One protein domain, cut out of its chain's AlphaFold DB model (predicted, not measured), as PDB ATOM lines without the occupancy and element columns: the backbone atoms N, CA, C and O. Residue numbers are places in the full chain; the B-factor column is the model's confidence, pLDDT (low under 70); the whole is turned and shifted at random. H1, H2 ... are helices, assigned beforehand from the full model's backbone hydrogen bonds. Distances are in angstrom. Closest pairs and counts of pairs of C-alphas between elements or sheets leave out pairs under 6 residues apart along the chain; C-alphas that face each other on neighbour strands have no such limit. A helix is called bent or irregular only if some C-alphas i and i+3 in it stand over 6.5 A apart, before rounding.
ATOM      1  N   HIS A 230      40.173  67.900  80.412       92.56
ATOM      2  CA  HIS A 230      40.211  69.212  79.784       92.56
ATOM      3  C   HIS A 230      41.093  70.205  80.544       92.56
ATOM      4  O   HIS A 230      41.768  71.009  79.907       92.56
ATOM      5  N   PHE A 231      41.161  70.129  81.870       95.12
ATOM      6  CA  PHE A 231      41.975  71.049  82.659       95.12
ATOM      7  C   PHE A 231      43.474  70.865  82.386       95.12
ATOM      8  O   PHE A 231      44.194  71.822  82.096       95.12
ATOM      9  N   ASN A 232      43.936  69.618  82.358       94.19
ATOM     10  CA  ASN A 232      45.289  69.257  81.951       94.19
ATOM     11  C   ASN A 232      45.581  69.701  80.515       94.19
ATOM     12  O   ASN A 232      46.679  70.184  80.231       94.19
ATOM     13  N   THR A 233      44.584  69.619  79.627       95.62
ATOM     14  CA  THR A 233      44.715  70.112  78.250       95.62
ATOM     15  C   THR A 233      44.872  71.631  78.214       95.62
ATOM     16  O   THR A 233      45.740  72.133  77.503       95.62
ATOM     17  N   PHE A 234      44.097  72.364  79.010       96.75
ATOM     18  CA  PHE A 234      44.190  73.818  79.133       96.75
ATOM     19  C   PHE A 234      45.570  74.264  79.637       96.75
ATOM     20  O   PHE A 234      46.253  75.026  78.950       96.75
ATOM     21  N   LYS A 235      46.054  73.700  80.754       96.75
ATOM     22  CA  LYS A 235      47.409  73.984  81.263       96.75
ATOM     23  C   LYS A 235      48.494  73.633  80.249       96.75
ATOM     24  O   LYS A 235      49.458  74.380  80.076       96.75
ATOM     25  N   ALA A 236      48.323  72.523  79.533       96.69
ATOM     26  CA  ALA A 236      49.249  72.121  78.487       96.69
ATOM     27  C   ALA A 236      49.311  73.112  77.321       96.69
ATOM     28  O   ALA A 236      50.398  73.353  76.797       96.69
ATOM     29  N   ILE A 237      48.187  73.723  76.944       96.94
ATOM     30  CA  ILE A 237      48.150  74.775  75.921       96.94
ATOM     31  C   ILE A 237      48.904  76.028  76.386       96.94
ATOM     32  O   ILE A 237      49.664  76.601  75.600       96.94
ATOM     33  N   ILE A 238      48.733  76.444  77.642       97.38
ATOM     34  CA  ILE A 238      49.472  77.584  78.209       97.38
ATOM     35  C   ILE A 238      50.974  77.282  78.180       97.38
ATOM     36  O   ILE A 238      51.743  78.024  77.573       97.38
ATOM     37  N   PHE A 239      51.385  76.134  78.717       96.88
ATOM     38  CA  PHE A 239      52.782  75.694  78.727       96.88
ATOM     39  C   PHE A 239      53.427  75.680  77.341       96.88
ATOM     40  O   PHE A 239      54.510  76.231  77.170       96.88
ATOM     41  N   ILE A 240      52.802  75.065  76.326       95.62
ATOM     42  CA  ILE A 240      53.438  74.967  75.001       95.62
ATOM     43  C   ILE A 240      53.603  76.333  74.337       95.62
ATOM     44  O   ILE A 240      54.504  76.487  73.512       95.62
ATOM     45  N   ASN A 241      52.732  77.297  74.644       94.81
ATOM     46  CA  ASN A 241      52.854  78.653  74.125       94.81
ATOM     47  C   ASN A 241      53.922  79.424  74.904       94.81
ATOM     48  O   ASN A 241      54.852  79.912  74.269       94.81
ATOM     49  N   ALA A 242      53.881  79.389  76.241       95.50
ATOM     50  CA  ALA A 242      54.896  79.976  77.116       95.50
ATOM     51  C   ALA A 242      56.308  79.478  76.774       95.50
ATOM     52  O   ALA A 242      57.204  80.268  76.504       95.50
ATOM     53  N   PHE A 243      56.496  78.159  76.672       95.06
ATOM     54  CA  PHE A 243      57.785  77.533  76.364       95.06
ATOM     55  C   PHE A 243      58.368  77.973  75.012       95.06
ATOM     56  O   PHE A 243      59.568  77.854  74.759       95.06
ATOM     57  N   ARG A 244      57.522  78.443  74.093       90.88
ATOM     58  CA  ARG A 244      57.947  78.898  72.766       90.88
ATOM     59  C   ARG A 244      58.257  80.387  72.713       90.88
ATOM     60  O   ARG A 244      58.965  80.781  71.789       90.88
ATOM     61  N   THR A 245      57.691  81.184  73.612       92.38
ATOM     62  CA  THR A 245      57.770  82.650  73.571       92.38
ATOM     63  C   THR A 245      58.618  83.238  74.690       92.38
ATOM     64  O   THR A 245      59.151  84.323  74.502       92.38
ATOM     65  N   LEU A 246      58.757  82.538  75.817       93.75
ATOM     66  CA  LEU A 246      59.458  82.993  77.019       93.75
ATOM     67  C   LEU A 246      60.728  82.169  77.262       93.75
ATOM     68  O   LEU A 246      60.833  81.026  76.806       93.75
ATOM     69  N   GLU A 247      61.674  82.711  78.026       91.69
ATOM     70  CA  GLU A 247      62.804  81.948  78.572       91.69
ATOM     71  C   GLU A 247      62.310  81.035  79.701       91.69
ATOM     72  O   GLU A 247      62.291  81.389  80.872       91.69
ATOM     73  N   PHE A 248      61.817  79.858  79.316       92.88
ATOM     74  CA  PHE A 248      61.012  79.008  80.184       92.88
ATOM     75  C   PHE A 248      61.876  78.140  81.106       92.88
ATOM     76  O   PHE A 248      62.680  77.326  80.637       92.88
ATOM     77  N   ASP A 249      61.630  78.248  82.407       91.38
ATOM     78  CA  ASP A 249      62.241  77.457  83.473       91.38
ATOM     79  C   ASP A 249      61.176  76.760  84.350       91.38
ATOM     80  O   ASP A 249      60.019  76.612  83.952       91.38
ATOM     81  N   ASN A 250      61.568  76.263  85.527       91.38
ATOM     82  CA  ASN A 250      60.644  75.586  86.441       91.38
ATOM     83  C   ASN A 250      59.653  76.517  87.130       91.38
ATOM     84  O   ASN A 250      58.496  76.133  87.307       91.38
ATOM     85  N   THR A 251      60.059  77.752  87.405       94.06
ATOM     86  CA  THR A 251      59.212  78.772  88.022       94.06
ATOM     87  C   THR A 251      57.951  78.993  87.196       94.06
ATOM     88  O   THR A 251      56.850  79.052  87.731       94.06
ATOM     89  N   TYR A 252      58.073  79.021  85.866       95.81
ATOM     90  CA  TYR A 252      56.916  79.145  84.981       95.81
ATOM     91  C   TYR A 252      55.936  77.972  85.078       95.81
ATOM     92  O   TYR A 252      54.724  78.183  85.038       95.81
ATOM     93  N   TYR A 253      56.426  76.736  85.178       95.06
ATOM     94  CA  TYR A 253      55.548  75.571  85.298       95.06
ATOM     95  C   TYR A 253      54.802  75.562  86.635       95.06
ATOM     96  O   TYR A 253      53.596  75.299  86.662       95.06
ATOM     97  N   ASP A 254      55.487  75.912  87.721       94.56
ATOM     98  CA  ASP A 254      54.882  76.019  89.048       94.56
ATOM     99  C   ASP A 254      53.846  77.150  89.087       94.56
ATOM    100  O   ASP A 254      52.705  76.930  89.505       94.56
ATOM    101  N   THR A 255      54.171  78.311  88.513       96.94
ATOM    102  CA  THR A 255      53.235  79.431  88.366       96.94
ATOM    103  C   THR A 255      52.011  79.058  87.527       96.94
ATOM    104  O   THR A 255      50.903  79.438  87.893       96.94
ATOM    105  N   ILE A 256      52.148  78.260  86.455       97.56
ATOM    106  CA  ILE A 256      50.984  77.754  85.698       97.56
ATOM    107  C   ILE A 256      50.046  76.949  86.605       97.56
ATOM    108  O   ILE A 256      48.829  77.083  86.494       97.56
ATOM    109  N   ASN A 257      50.594  76.107  87.485       95.31
ATOM    110  CA  ASN A 257      49.792  75.261  88.370       95.31
ATOM    111  C   ASN A 257      49.089  76.043  89.488       95.31
ATOM    112  O   ASN A 257      48.055  75.576  89.961       95.31
ATOM    113  N   ILE A 258      49.636  77.193  89.894       96.06
ATOM    114  CA  ILE A 258      49.070  78.057  90.940       96.06
ATOM    115  C   ILE A 258      48.080  79.061  90.342       96.06
ATOM    116  O   ILE A 258      46.940  79.154  90.781       96.06
ATOM    117  N   VAL A 259      48.497  79.812  89.318       98.00
ATOM    118  CA  VAL A 259      47.712  80.930  88.771       98.00
ATOM    119  C   VAL A 259      46.507  80.439  87.970       98.00
ATOM    120  O   VAL A 259      45.431  81.029  88.058       98.00
ATOM    121  N   PHE A 260      46.661  79.351  87.214       97.88
ATOM    122  CA  PHE A 260      45.616  78.804  86.346       97.88
ATOM    123  C   PHE A 260      45.049  77.509  86.924       97.88
ATOM    124  O   PHE A 260      45.186  76.428  86.344       97.88
ATOM    125  N   ASP A 261      44.437  77.632  88.096       97.00
ATOM    126  CA  ASP A 261      43.859  76.524  88.843       97.00
ATOM    127  C   ASP A 261      42.524  76.018  88.253       97.00
ATOM    128  O   ASP A 261      41.994  76.525  87.258       97.00
ATOM    129  N   GLN A 262      41.993  74.951  88.855       96.12
ATOM    130  CA  GLN A 262      40.747  74.319  88.417       96.12
ATOM    131  C   GLN A 262      39.542  75.281  88.519       96.12
ATOM    132  O   GLN A 262      38.836  75.411  87.515       96.12
ATOM    133  N   PRO A 263      39.304  75.993  89.645       97.31
ATOM    134  CA  PRO A 263      38.275  77.031  89.735       97.31
ATOM    135  C   PRO A 263      38.329  78.070  88.615       97.31
ATOM    136  O   PRO A 263      37.295  78.392  88.017       97.31
ATOM    137  N   PHE A 264      39.521  78.581  88.290       97.75
ATOM    138  CA  PHE A 264      39.673  79.508  87.178       97.75
ATOM    139  C   PHE A 264      39.257  78.861  85.853       97.75
ATOM    140  O   PHE A 264      38.411  79.411  85.144       97.75
ATOM    141  N   PHE A 265      39.780  77.671  85.545       97.12
ATOM    142  CA  PHE A 265      39.447  76.946  84.317       97.12
ATOM    143  C   PHE A 265      37.941  76.678  84.168       97.12
ATOM    144  O   PHE A 265      37.368  76.942  83.108       97.12
ATOM    145  N   GLU A 266      37.282  76.200  85.223       95.56
ATOM    146  CA  GLU A 266      35.838  75.939  85.222       95.56
ATOM    147  C   GLU A 266      35.040  77.224  84.989       95.56
ATOM    148  O   GLU A 266      34.070  77.228  84.227       95.56
ATOM    149  N   SER A 267      35.488  78.342  85.567       96.31
ATOM    150  CA  SER A 267      34.824  79.632  85.387       96.31
ATOM    151  C   SER A 267      34.920  80.169  83.952       96.31
ATOM    152  O   SER A 267      34.038  80.925  83.538       96.31
ATOM    153  N   LEU A 268      35.943  79.788  83.172       93.56
ATOM    154  CA  LEU A 268      36.138  80.249  81.790       93.56
ATOM    155  C   LEU A 268      35.088  79.709  80.818       93.56
ATOM    156  O   LEU A 268      34.847  80.344  79.792       93.56
ATOM    157  N   ASN A 269      34.496  78.542  81.100       89.44
ATOM    158  CA  ASN A 269      33.767  77.760  80.093       89.44
ATOM    159  C   ASN A 269      34.591  77.626  78.795       89.44
ATOM    160  O   ASN A 269      34.106  77.880  77.690       89.44
ATOM    161  N   TYR A 270      35.880  77.298  78.950       92.69
ATOM    162  CA  TYR A 270      36.866  77.406  77.881       92.69
ATOM    163  C   TYR A 270      36.516  76.521  76.678       92.69
ATOM    164  O   TYR A 270      36.383  75.300  76.789       92.69
ATOM    165  N   VAL A 271      36.414  77.141  75.501       92.12
ATOM    166  CA  VAL A 271      36.208  76.433  74.236       92.12
ATOM    167  C   VAL A 271      37.564  76.173  73.601       92.12
ATOM    168  O   VAL A 271      38.244  77.100  73.169       92.12
ATOM    169  N   PHE A 272      37.946  74.900  73.507       92.62
ATOM    170  CA  PHE A 272      39.250  74.535  72.966       92.62
ATOM    171  C   PHE A 272      39.420  74.991  71.508       92.62
ATOM    172  O   PHE A 272      38.594  74.664  70.644       92.62
ATOM    173  N   PRO A 273      40.513  75.704  71.196       92.19
ATOM    174  CA  PRO A 273      40.777  76.198  69.858       92.19
ATOM    175  C   PRO A 273      41.145  75.050  68.923       92.19
ATOM    176  O   PRO A 273      41.658  74.006  69.335       92.19
ATOM    177  N   LYS A 274      40.914  75.251  67.625       92.56
ATOM    178  CA  LYS A 274      41.259  74.250  66.614       92.56
ATOM    179  C   LYS A 274      42.768  74.222  66.391       92.56
ATOM    180  O   LYS A 274      43.374  75.248  66.091       92.56
ATOM    181  N   LEU A 275      43.367  73.036  66.433       92.81
ATOM    182  CA  LEU A 275      44.753  72.850  66.006       92.81
ATOM    183  C   LEU A 275      44.878  73.001  64.485       92.81
ATOM    184  O   LEU A 275      43.976  72.666  63.715       92.81
ATOM    185  N   ASN A 276      46.033  73.472  64.020       91.56
ATOM    186  CA  ASN A 276      46.275  73.609  62.589       91.56
ATOM    187  C   ASN A 276      46.439  72.227  61.924       91.56
ATOM    188  O   ASN A 276      47.424  71.525  62.155       91.56
ATOM    189  N   ASN A 277      45.512  71.865  61.032       89.25
ATOM    190  CA  ASN A 277      45.533  70.593  60.296       89.25
ATOM    191  C   ASN A 277      46.842  70.352  59.522       89.25
ATOM    192  O   ASN A 277      47.297  69.211  59.436       89.25
ATOM    193  N   LYS A 278      47.464  71.408  58.977       90.31
ATOM    194  CA  LYS A 278      48.750  71.298  58.267       90.31
ATOM    195  C   LYS A 278      49.898  70.961  59.214       90.31
ATOM    196  O   LYS A 278      50.859  70.332  58.793       90.31
ATOM    197  N   GLU A 279      49.826  71.388  60.473       89.62
ATOM    198  CA  GLU A 279      50.830  71.045  61.483       89.62
ATOM    199  C   GLU A 279      50.636  69.617  62.003       89.62
ATOM    200  O   GLU A 279      51.622  68.910  62.203       89.62
ATOM    201  N   LEU A 280      49.385  69.166  62.153       88.88
ATOM    202  CA  LEU A 280      49.057  67.801  62.585       88.88
ATOM    203  C   LEU A 280      49.437  66.723  61.562       88.88
ATOM    204  O   LEU A 280      49.735  65.593  61.949       88.88
ATOM    205  N   SER A 281      49.427  67.056  60.268       85.56
ATOM    206  CA  SER A 281      49.749  66.116  59.187       85.56
ATOM    207  C   SER A 281      51.251  65.923  58.950       85.56
ATOM    208  O   SER A 281      51.647  65.026  58.203       85.56
ATOM    209  N   LYS A 282      52.108  66.736  59.584       86.44
ATOM    210  CA  LYS A 282      53.566  66.600  59.472       86.44
ATOM    211  C   LYS A 282      54.041  65.290  60.100       86.44
ATOM    212  O   LYS A 282      53.493  64.800  61.082       86.44
ATOM    213  N   LYS A 283      55.165  64.772  59.592       81.31
ATOM    214  CA  LYS A 283      55.866  63.603  60.164       81.31
ATOM    215  C   LYS A 283      56.236  63.802  61.643       81.31
ATOM    216  O   LYS A 283      56.335  62.840  62.407       81.31
ATOM    217  N   THR A 284      56.471  65.048  62.031       83.44
ATOM    218  CA  THR A 284      56.727  65.494  63.401       83.44
ATOM    219  C   THR A 284      55.699  66.582  63.723       83.44
ATOM    220  O   THR A 284      55.963  67.755  63.450       83.44
ATOM    221  N   PRO A 285      54.499  66.213  64.207       86.31
ATOM    222  CA  PRO A 285      53.428  67.175  64.429       86.31
ATOM    223  C   PRO A 285      53.870  68.304  65.354       86.31
ATOM    224  O   PRO A 285      54.546  68.048  66.354       86.31
ATOM    225  N   THR A 286      53.477  69.535  65.044       88.31
ATOM    226  CA  THR A 286      53.661  70.668  65.959       88.31
ATOM    227  C   THR A 286      52.317  71.038  66.556       88.31
ATOM    228  O   THR A 286      51.335  71.192  65.837       88.31
ATOM    229  N   PHE A 287      52.279  71.209  67.869       90.94
ATOM    230  CA  PHE A 287      51.081  71.651  68.566       90.94
ATOM    231  C   PHE A 287      51.227  73.148  68.795       90.94
ATOM    232  O   PHE A 287      52.110  73.594  69.526       90.94
ATOM    233  N   LYS A 288      50.437  73.922  68.053       85.38
ATOM    234  CA  LYS A 288      50.386  75.379  68.150       85.38
ATOM    235  C   LYS A 288      48.935  75.783  68.301       85.38
ATOM    236  O   LYS A 288      48.088  75.296  67.551       85.38
ATOM    237  N   VAL A 289      48.700  76.685  69.235       88.12
ATOM    238  CA  VAL A 289      47.400  77.279  69.502       88.12
ATOM    239  C   VAL A 289      47.582  78.787  69.430       88.12
ATOM    240  O   VAL A 289      48.553  79.300  69.972       88.12
ATOM    241  N   SER A 290      46.688  79.469  68.725       87.06
ATOM    242  CA  SER A 290      46.545  80.924  68.787       87.06
ATOM    243  C   SER A 290      45.115  81.175  69.224       87.06
ATOM    244  O   SER A 290      44.178  80.685  68.590       87.06
ATOM    245  N   ASP A 291      44.989  81.816  70.374       92.75
ATOM    246  CA  ASP A 291      43.732  82.045  71.060       92.75
ATOM    247  C   ASP A 291      43.917  83.258  71.984       92.75
ATOM    248  O   ASP A 291      44.853  83.239  72.789       92.75
ATOM    249  N   PRO A 292      43.073  84.302  71.894       94.81
ATOM    250  CA  PRO A 292      43.252  85.524  72.678       94.81
ATOM    251  C   PRO A 292      43.273  85.290  74.192       94.81
ATOM    252  O   PRO A 292      44.013  85.961  74.898       94.81
ATOM    253  N   ILE A 293      42.505  84.318  74.702       96.31
ATOM    254  CA  ILE A 293      42.528  83.969  76.132       96.31
ATOM    255  C   ILE A 293      43.904  83.420  76.514       96.31
ATOM    256  O   ILE A 293      44.454  83.808  77.541       96.31
ATOM    257  N   ILE A 294      44.478  82.541  75.689       96.50
ATOM    258  CA  ILE A 294      45.816  81.993  75.934       96.50
ATOM    259  C   ILE A 294      46.881  83.083  75.849       96.50
ATOM    260  O   ILE A 294      47.765  83.090  76.693       96.50
ATOM    261  N   GLU A 295      46.798  84.007  74.891       95.94
ATOM    262  CA  GLU A 295      47.736  85.136  74.775       95.94
ATOM    263  C   GLU A 295      47.752  85.991  76.055       95.94
ATOM    264  O   GLU A 295      48.824  86.274  76.592       95.94
ATOM    265  N   GLU A 296      46.574  86.295  76.604       97.44
ATOM    266  CA  GLU A 296      46.432  86.989  77.890       97.44
ATOM    267  C   GLU A 296      46.977  86.150  79.057       97.44
ATOM    268  O   GLU A 296      47.699  86.669  79.907       97.44
ATOM    269  N   CYS A 297      46.730  84.834  79.072       97.75
ATOM    270  CA  CYS A 297      47.313  83.935  80.075       97.75
ATOM    271  C   CYS A 297      48.849  83.916  80.007       97.75
ATOM    272  O   CYS A 297      49.493  83.887  81.051       97.75
ATOM    273  N   ILE A 298      49.460  83.962  78.816       97.69
ATOM    274  CA  ILE A 298      50.924  84.053  78.686       97.69
ATOM    275  C   ILE A 298      51.434  85.371  79.265       97.69
ATOM    276  O   ILE A 298      52.449  85.361  79.961       97.69
ATOM    277  N   LYS A 299      50.733  86.486  79.027       97.88
ATOM    278  CA  LYS A 299      51.136  87.783  79.581       97.88
ATOM    279  C   LYS A 299      51.031  87.811  81.106       97.88
ATOM    280  O   LYS A 299      51.975  88.228  81.768       97.88
ATOM    281  N   ILE A 300      49.927  87.306  81.658       98.31
ATOM    282  CA  ILE A 300      49.741  87.162  83.110       98.31
ATOM    283  C   ILE A 300      50.828  86.265  83.700       98.31
ATOM    284  O   ILE A 300      51.375  86.580  84.749       98.31
ATOM    285  N   LEU A 301      51.149  85.155  83.033       98.31
ATOM    286  CA  LEU A 301      52.183  84.222  83.468       98.31
ATOM    287  C   LEU A 301      53.567  84.881  83.506       98.31
ATOM    288  O   LEU A 301      54.280  84.719  84.489       98.31
ATOM    289  N   GLU A 302      53.935  85.612  82.450       97.88
ATOM    290  CA  GLU A 302      55.183  86.378  82.385       97.88
ATOM    291  C   GLU A 302      55.281  87.358  83.554       97.88
ATOM    292  O   GLU A 302      56.209  87.244  84.352       97.88
ATOM    293  N   LEU A 303      54.278  88.227  83.707       97.81
ATOM    294  CA  LEU A 303      54.244  89.218  84.780       97.81
ATOM    295  C   LEU A 303      54.246  88.556  86.160       97.81
ATOM    296  O   LEU A 303      54.988  88.966  87.033       97.81
ATOM    297  N   SER A 304      53.489  87.480  86.362       97.62
ATOM    298  CA  SER A 304      53.430  86.792  87.662       97.62
ATOM    299  C   SER A 304      54.773  86.198  88.094       97.62
ATOM    300  O   SER A 304      54.990  86.017  89.288       97.62
ATOM    301  N   VAL A 305      55.663  85.888  87.147       95.69
ATOM    302  CA  VAL A 305      57.026  85.425  87.442       95.69
ATOM    303  C   VAL A 305      57.990  86.599  87.626       95.69
ATOM    304  O   VAL A 305      58.848  86.534  88.503       95.69
ATOM    305  N   THR A 306      57.878  87.659  86.819       95.88
ATOM    306  CA  THR A 306      58.856  88.762  86.810       95.88
ATOM    307  C   THR A 306      58.523  89.898  87.776       95.88
ATOM    308  O   THR A 306      59.422  90.421  88.428       95.88
ATOM    309  N   ASP A 307      57.253  90.288  87.848       96.50
ATOM    310  CA  ASP A 307      56.720  91.378  88.668       96.50
ATOM    311  C   ASP A 307      55.252  91.077  89.066       96.50
ATOM    312  O   ASP A 307      54.298  91.430  88.357       96.50
ATOM    313  N   PRO A 308      55.040  90.383  90.202       94.94
ATOM    314  CA  PRO A 308      53.701  90.046  90.672       94.94
ATOM    315  C   PRO A 308      52.807  91.266  90.934       94.94
ATOM    316  O   PRO A 308      51.589  91.149  90.791       94.94
ATOM    317  N   GLU A 309      53.370  92.420  91.305       96.06
ATOM    318  CA  GLU A 309      52.597  93.648  91.535       96.06
ATOM    319  C   GLU A 309      52.078  94.211  90.206       96.06
ATOM    320  O   GLU A 309      50.892  94.543  90.092       96.06
ATOM    321  N   GLU A 310      52.919  94.225  89.169       97.56
ATOM    322  CA  GLU A 310      52.497  94.580  87.812       97.56
ATOM    323  C   GLU A 310      51.437  93.602  87.280       97.56
ATOM    324  O   GLU A 310      50.441  94.032  86.693       97.56
ATOM    325  N   SER A 311      51.578  92.297  87.547       97.75
ATOM    326  CA  SER A 311      50.549  91.301  87.207       97.75
ATOM    327  C   SER A 311      49.203  91.651  87.849       97.75
ATOM    328  O   SER A 311      48.176  91.683  87.166       97.75
ATOM    329  N   GLN A 312      49.188  92.006  89.140       97.56
ATOM    330  CA  GLN A 312      47.965  92.420  89.835       97.56
ATOM    331  C   GLN A 312      47.356  93.693  89.235       97.56
ATOM    332  O   GLN A 312      46.138  93.763  89.061       97.56
ATOM    333  N   ALA A 313      48.184  94.675  88.875       97.81
ATOM    334  CA  ALA A 313      47.739  95.898  88.206       97.81
ATOM    335  C   ALA A 313      47.228  95.644  86.772       97.81
ATOM    336  O   ALA A 313      46.379  96.389  86.269       97.81
ATOM    337  N   TYR A 314      47.701  94.580  86.120       98.31
ATOM    338  CA  TYR A 314      47.271  94.173  84.785       98.31
ATOM    339  C   TYR A 314      45.865  93.550  84.779       98.31
ATOM    340  O   TYR A 314      45.058  93.873  83.903       98.31
ATOM    341  N   ILE A 315      45.524  92.712  85.772       98.19
ATOM    342  CA  ILE A 315      44.258  91.949  85.790       98.19
ATOM    343  C   ILE A 315      42.984  92.808  85.597       98.19
ATOM    344  O   ILE A 315      42.126  92.416  84.796       98.19
ATOM    345  N   PRO A 316      42.809  93.975  86.255       97.50
ATOM    346  CA  PRO A 316      41.633  94.825  86.046       97.50
ATOM    347  C   PRO A 316      41.415  95.231  84.580       97.50
ATOM    348  O   PRO A 316      40.264  95.344  84.135       97.50
ATOM    349  N   ASN A 317      42.509  95.381  83.826       97.12
ATOM    350  CA  ASN A 317      42.526  95.842  82.438       97.12
ATOM    351  C   ASN A 317      42.287  94.723  81.414       97.12
ATOM    352  O   ASN A 317      42.154  95.015  80.224       97.12
ATOM    353  N   LEU A 318      42.172  93.462  81.852       97.25
ATOM    354  CA  LEU A 318      41.858  92.349  80.958       97.25
ATOM    355  C   LEU A 318      40.564  92.606  80.183       97.25
ATOM    356  O   LEU A 318      39.553  93.086  80.719       97.25
ATOM    357  N   ASN A 319      40.599  92.239  78.902       94.75
ATOM    358  CA  ASN A 319      39.509  92.476  77.973       94.75
ATOM    359  C   ASN A 319      38.209  91.813  78.459       94.75
ATOM    360  O   ASN A 319      38.105  90.587  78.537       94.75
ATOM    361  N   LYS A 320      37.181  92.634  78.709       95.12
ATOM    362  CA  LYS A 320      35.864  92.199  79.209       95.12
ATOM    363  C   LYS A 320      35.129  91.235  78.271       95.12
ATOM    364  O   LYS A 320      34.203  90.558  78.702       95.12
ATOM    365  N   LYS A 321      35.530  91.164  76.997       95.06
ATOM    366  CA  LYS A 321      35.028  90.170  76.036       95.06
ATOM    367  C   LYS A 321      35.450  88.745  76.403       95.06
ATOM    368  O   LYS A 321      34.731  87.805  76.079       95.06
ATOM    369  N   TYR A 322      36.620  88.595  77.018       94.19
ATOM    370  CA  TYR A 322      37.238  87.302  77.307       94.19
ATOM    371  C   TYR A 322      37.227  86.973  78.801       94.19
ATOM    372  O   TYR A 322      37.129  85.801  79.149       94.19
ATOM    373  N   PHE A 323      37.278  87.996  79.666       97.00
ATOM    374  CA  PHE A 323      37.340  87.832  81.116       97.00
ATOM    375  C   PHE A 323      36.248  88.621  81.843       97.00
ATOM    376  O   PHE A 323      36.179  89.850  81.771       97.00
ATOM    377  N   THR A 324      35.415  87.907  82.592       97.50
ATOM    378  CA  THR A 324      34.429  88.461  83.524       97.50
ATOM    379  C   THR A 324      35.099  88.972  84.799       97.50
ATOM    380  O   THR A 324      36.187  88.537  85.167       97.50
ATOM    381  N   GLU A 325      34.418  89.846  85.540       97.50
ATOM    382  CA  GLU A 325      34.927  90.343  86.828       97.50
ATOM    383  C   GLU A 325      35.113  89.219  87.868       97.50
ATOM    384  O   GLU A 325      36.032  89.273  88.682       97.50
ATOM    385  N   SER A 326      34.305  88.152  87.800       97.50
ATOM    386  CA  SER A 326      34.487  86.964  88.648       97.50
ATOM    387  C   SER A 326      35.804  86.240  88.334       97.50
ATOM    388  O   SER A 326      36.588  85.961  89.237       97.50
ATOM    389  N   GLN A 327      36.097  86.011  87.048       97.94
ATOM    390  CA  GLN A 327      37.353  85.390  86.602       97.94
ATOM    391  C   GLN A 327      38.574  86.237  86.979       97.94
ATOM    392  O   GLN A 327      39.568  85.703  87.464       97.94
ATOM    393  N   LYS A 328      38.484  87.564  86.823       98.38
ATOM    394  CA  LYS A 328      39.528  88.501  87.261       98.38
ATOM    395  C   LYS A 328      39.794  88.397  88.762       98.38
ATOM    396  O   LYS A 328      40.946  88.372  89.181       98.38
ATOM    397  N   LYS A 329      38.741  88.286  89.576       98.25
ATOM    398  CA  LYS A 329      38.873  88.104  91.026       98.25
ATOM    399  C   LYS A 329      39.567  86.786  91.384       98.25
ATOM    400  O   LYS A 329      40.394  86.786  92.289       98.25
ATOM    401  N   ILE A 330      39.260  85.694  90.677       98.31
ATOM    402  CA  ILE A 330      39.956  84.408  90.864       98.31
ATOM    403  C   ILE A 330      41.448  84.570  90.547       98.31
ATOM    404  O   ILE A 330      42.278  84.256  91.390       98.31
ATOM    405  N   LEU A 331      41.793  85.156  89.395       98.25
ATOM    406  CA  LEU A 331      43.192  85.395  89.015       98.25
ATOM    407  C   LEU A 331      43.948  86.245  90.045       98.25
ATOM    408  O   LEU A 331      45.057  85.886  90.432       98.25
ATOM    409  N   LEU A 332      43.345  87.335  90.529       98.06
ATOM    410  CA  LEU A 332      43.941  88.171  91.578       98.06
ATOM    411  C   LEU A 332      44.197  87.383  92.865       98.06
ATOM    412  O   LEU A 332      45.247  87.544  93.483       98.06
ATOM    413  N   ASN A 333      43.255  86.533  93.278       97.88
ATOM    414  CA  ASN A 333      43.448  85.682  94.449       97.88
ATOM    415  C   ASN A 333      44.613  84.711  94.235       97.88
ATOM    416  O   ASN A 333      45.493  84.642  95.089       97.88
ATOM    417  N   ASN A 334      44.672  84.043  93.083       97.94
ATOM    418  CA  ASN A 334      45.720  83.070  92.787       97.94
ATOM    419  C   ASN A 334      47.112  83.731  92.721       97.94
ATOM    420  O   ASN A 334      48.085  83.185  93.237       97.94
ATOM    421  N   ILE A 335      47.222  84.944  92.161       97.12
ATOM    422  CA  ILE A 335      48.477  85.723  92.159       97.12
ATOM    423  C   ILE A 335      48.878  86.136  93.587       97.12
ATOM    424  O   ILE A 335      50.056  86.101  93.941       97.12
ATOM    425  N   ASN A 336      47.912  86.488  94.441       95.06
ATOM    426  CA  ASN A 336      48.168  86.775  95.857       95.06
ATOM    427  C   ASN A 336      48.568  85.533  96.670       95.06
ATOM    428  O   ASN A 336      49.167  85.665  97.738       95.06
ATOM    429  N   GLU A 337      48.188  84.334  96.233       94.00
ATOM    430  CA  GLU A 337      48.655  83.081  96.829       94.00
ATOM    431  C   GLU A 337      50.067  82.734  96.359       94.00
ATOM    432  O   GLU A 337      50.893  82.329  97.177       94.00
ATOM    433  N   LEU A 338      50.373  82.979  95.081       93.50
ATOM    434  CA  LEU A 338      51.712  82.807  94.521       93.50
ATOM    435  C   LEU A 338      52.766  83.601  95.307       93.50
ATOM    436  O   LEU A 338      53.811  83.053  95.642       93.50
ATOM    437  N   SER A 339      52.478  84.853  95.677       88.12
ATOM    438  CA  SER A 339      53.404  85.691  96.459       88.12
ATOM    439  C   SER A 339      53.637  85.208  97.898       88.12
ATOM    440  O   SER A 339      54.563  85.674  98.562       88.12
ATOM    441  N   LYS A 340      52.817  84.271  98.390       87.88
ATOM    442  CA  LYS A 340      52.958  83.646  99.716       87.88
ATOM    443  C   LYS A 340      53.652  82.286  99.658       87.88
ATOM    444  O   LYS A 340      54.006  81.755 100.711       87.88
ATOM    445  N   ALA A 341      53.806  81.700  98.470       81.25
ATOM    446  CA  ALA A 341      54.488  80.427  98.312       81.25
ATOM    447  C   ALA A 341      55.997  80.604  98.588       81.25
ATOM    448  O   ALA A 341      56.581  81.599  98.158       81.25
ATOM    449  N   PRO A 342      56.644  79.677  99.316       68.38
ATOM    450  CA  PRO A 342      58.088  79.725  99.508       68.38
ATOM    451  C   PRO A 342      58.786  79.562  98.152       68.38
ATOM    452  O   PRO A 342      58.565  78.556  97.477       68.38
ATOM    453  N   GLN A 343      59.584  80.564  97.770       58.22
ATOM    454  CA  GLN A 343      60.413  80.545  96.561       58.22
ATOM    455  C   GLN A 343      61.616  79.611  96.698       58.22
ATOM    456  O   GLN A 343      62.211  79.560  97.804       58.22
TER     457      GLN A 343
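Overview. This is residues 230 to 343 of the 343 residues of an uncharacterized protein of bacterium (UniProt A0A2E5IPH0). The body is a compact cluster of six helices, from which one long loop arm reaches out, with the four-residue helix H4 near its tip. H5, H6 and H7 form an up-and-down bundle, each running against the one before; the hairpin of H1 and H2 packs on it, H1 crossing H5 and H2 meeting H5 and H7, while short H3 packs on H7. The printed part has 114 residues with seven named helices, H1 to H7 in chain order, and no named strand; its class is all helix. It is compact, with a radius of gyration of the C-alphas of 14.3 A and spans of 44 by 30 by 21 A, the arm making the length.

Arrangement. The longest helix, H1, residues 230 to 245, touches H5, residues 292 to 306, through residues 237 to 242 and 294 to 298 alone, at a steep tilt of 66 degrees; the closest C-alphas, of Ala 242 and Ile 298, are 5.9 A apart. With residues 235 to 239 alone H1 touches H2, residues 250 to 259, in a hairpin at a steep tilt of 41 degrees, closest at C-alphas 235 and 256, 6.8 A. H1 and H3, residues 262 to 268, only just touch, with 3 pairs of C-alphas within 8 A, the closest those of Phe 231 and Phe 265, 6.6 A. H2 touches H7, residues 325 to 338, closest at the C-alphas of Val 259 and Asn 334, 5.0 A. H6, residues 308 to 317, touches H7 at a shallow tilt of 1 degrees, opposite ways, closest at C-alphas 315 and 328, 6.0 A. H5 and H7 are close but not clearly touching. H4, residues 277 to 280, touches no helix. Every O i to N i+4 pair is within hydrogen-bond range in H2, H3, H5 and H7, against 11 of 12 in H1 and 4 of 6 in H6; H4 is too short for such a pair.

Along the chain. H1 is 23.0 A long and begins at C-alpha 230, (40.211, 69.212, 79.784). H5 is 21.3 A long. H7 is 19.9 A long and ends at C-alpha 338, (51.712, 82.807, 94.521). H6 is irregular, but only just: C-alphas 313 and 316 are 6.6 A apart.

Size, cuts and confidence. The two C-alphas farthest apart, of Lys 283 and Lys 340, are 44.4 A apart. The printed part has no cut. The link from H4 to H5, 11 residues, is long. The mean pLDDT of the printed part is 93.9, and residues 342 to 343 are under 70.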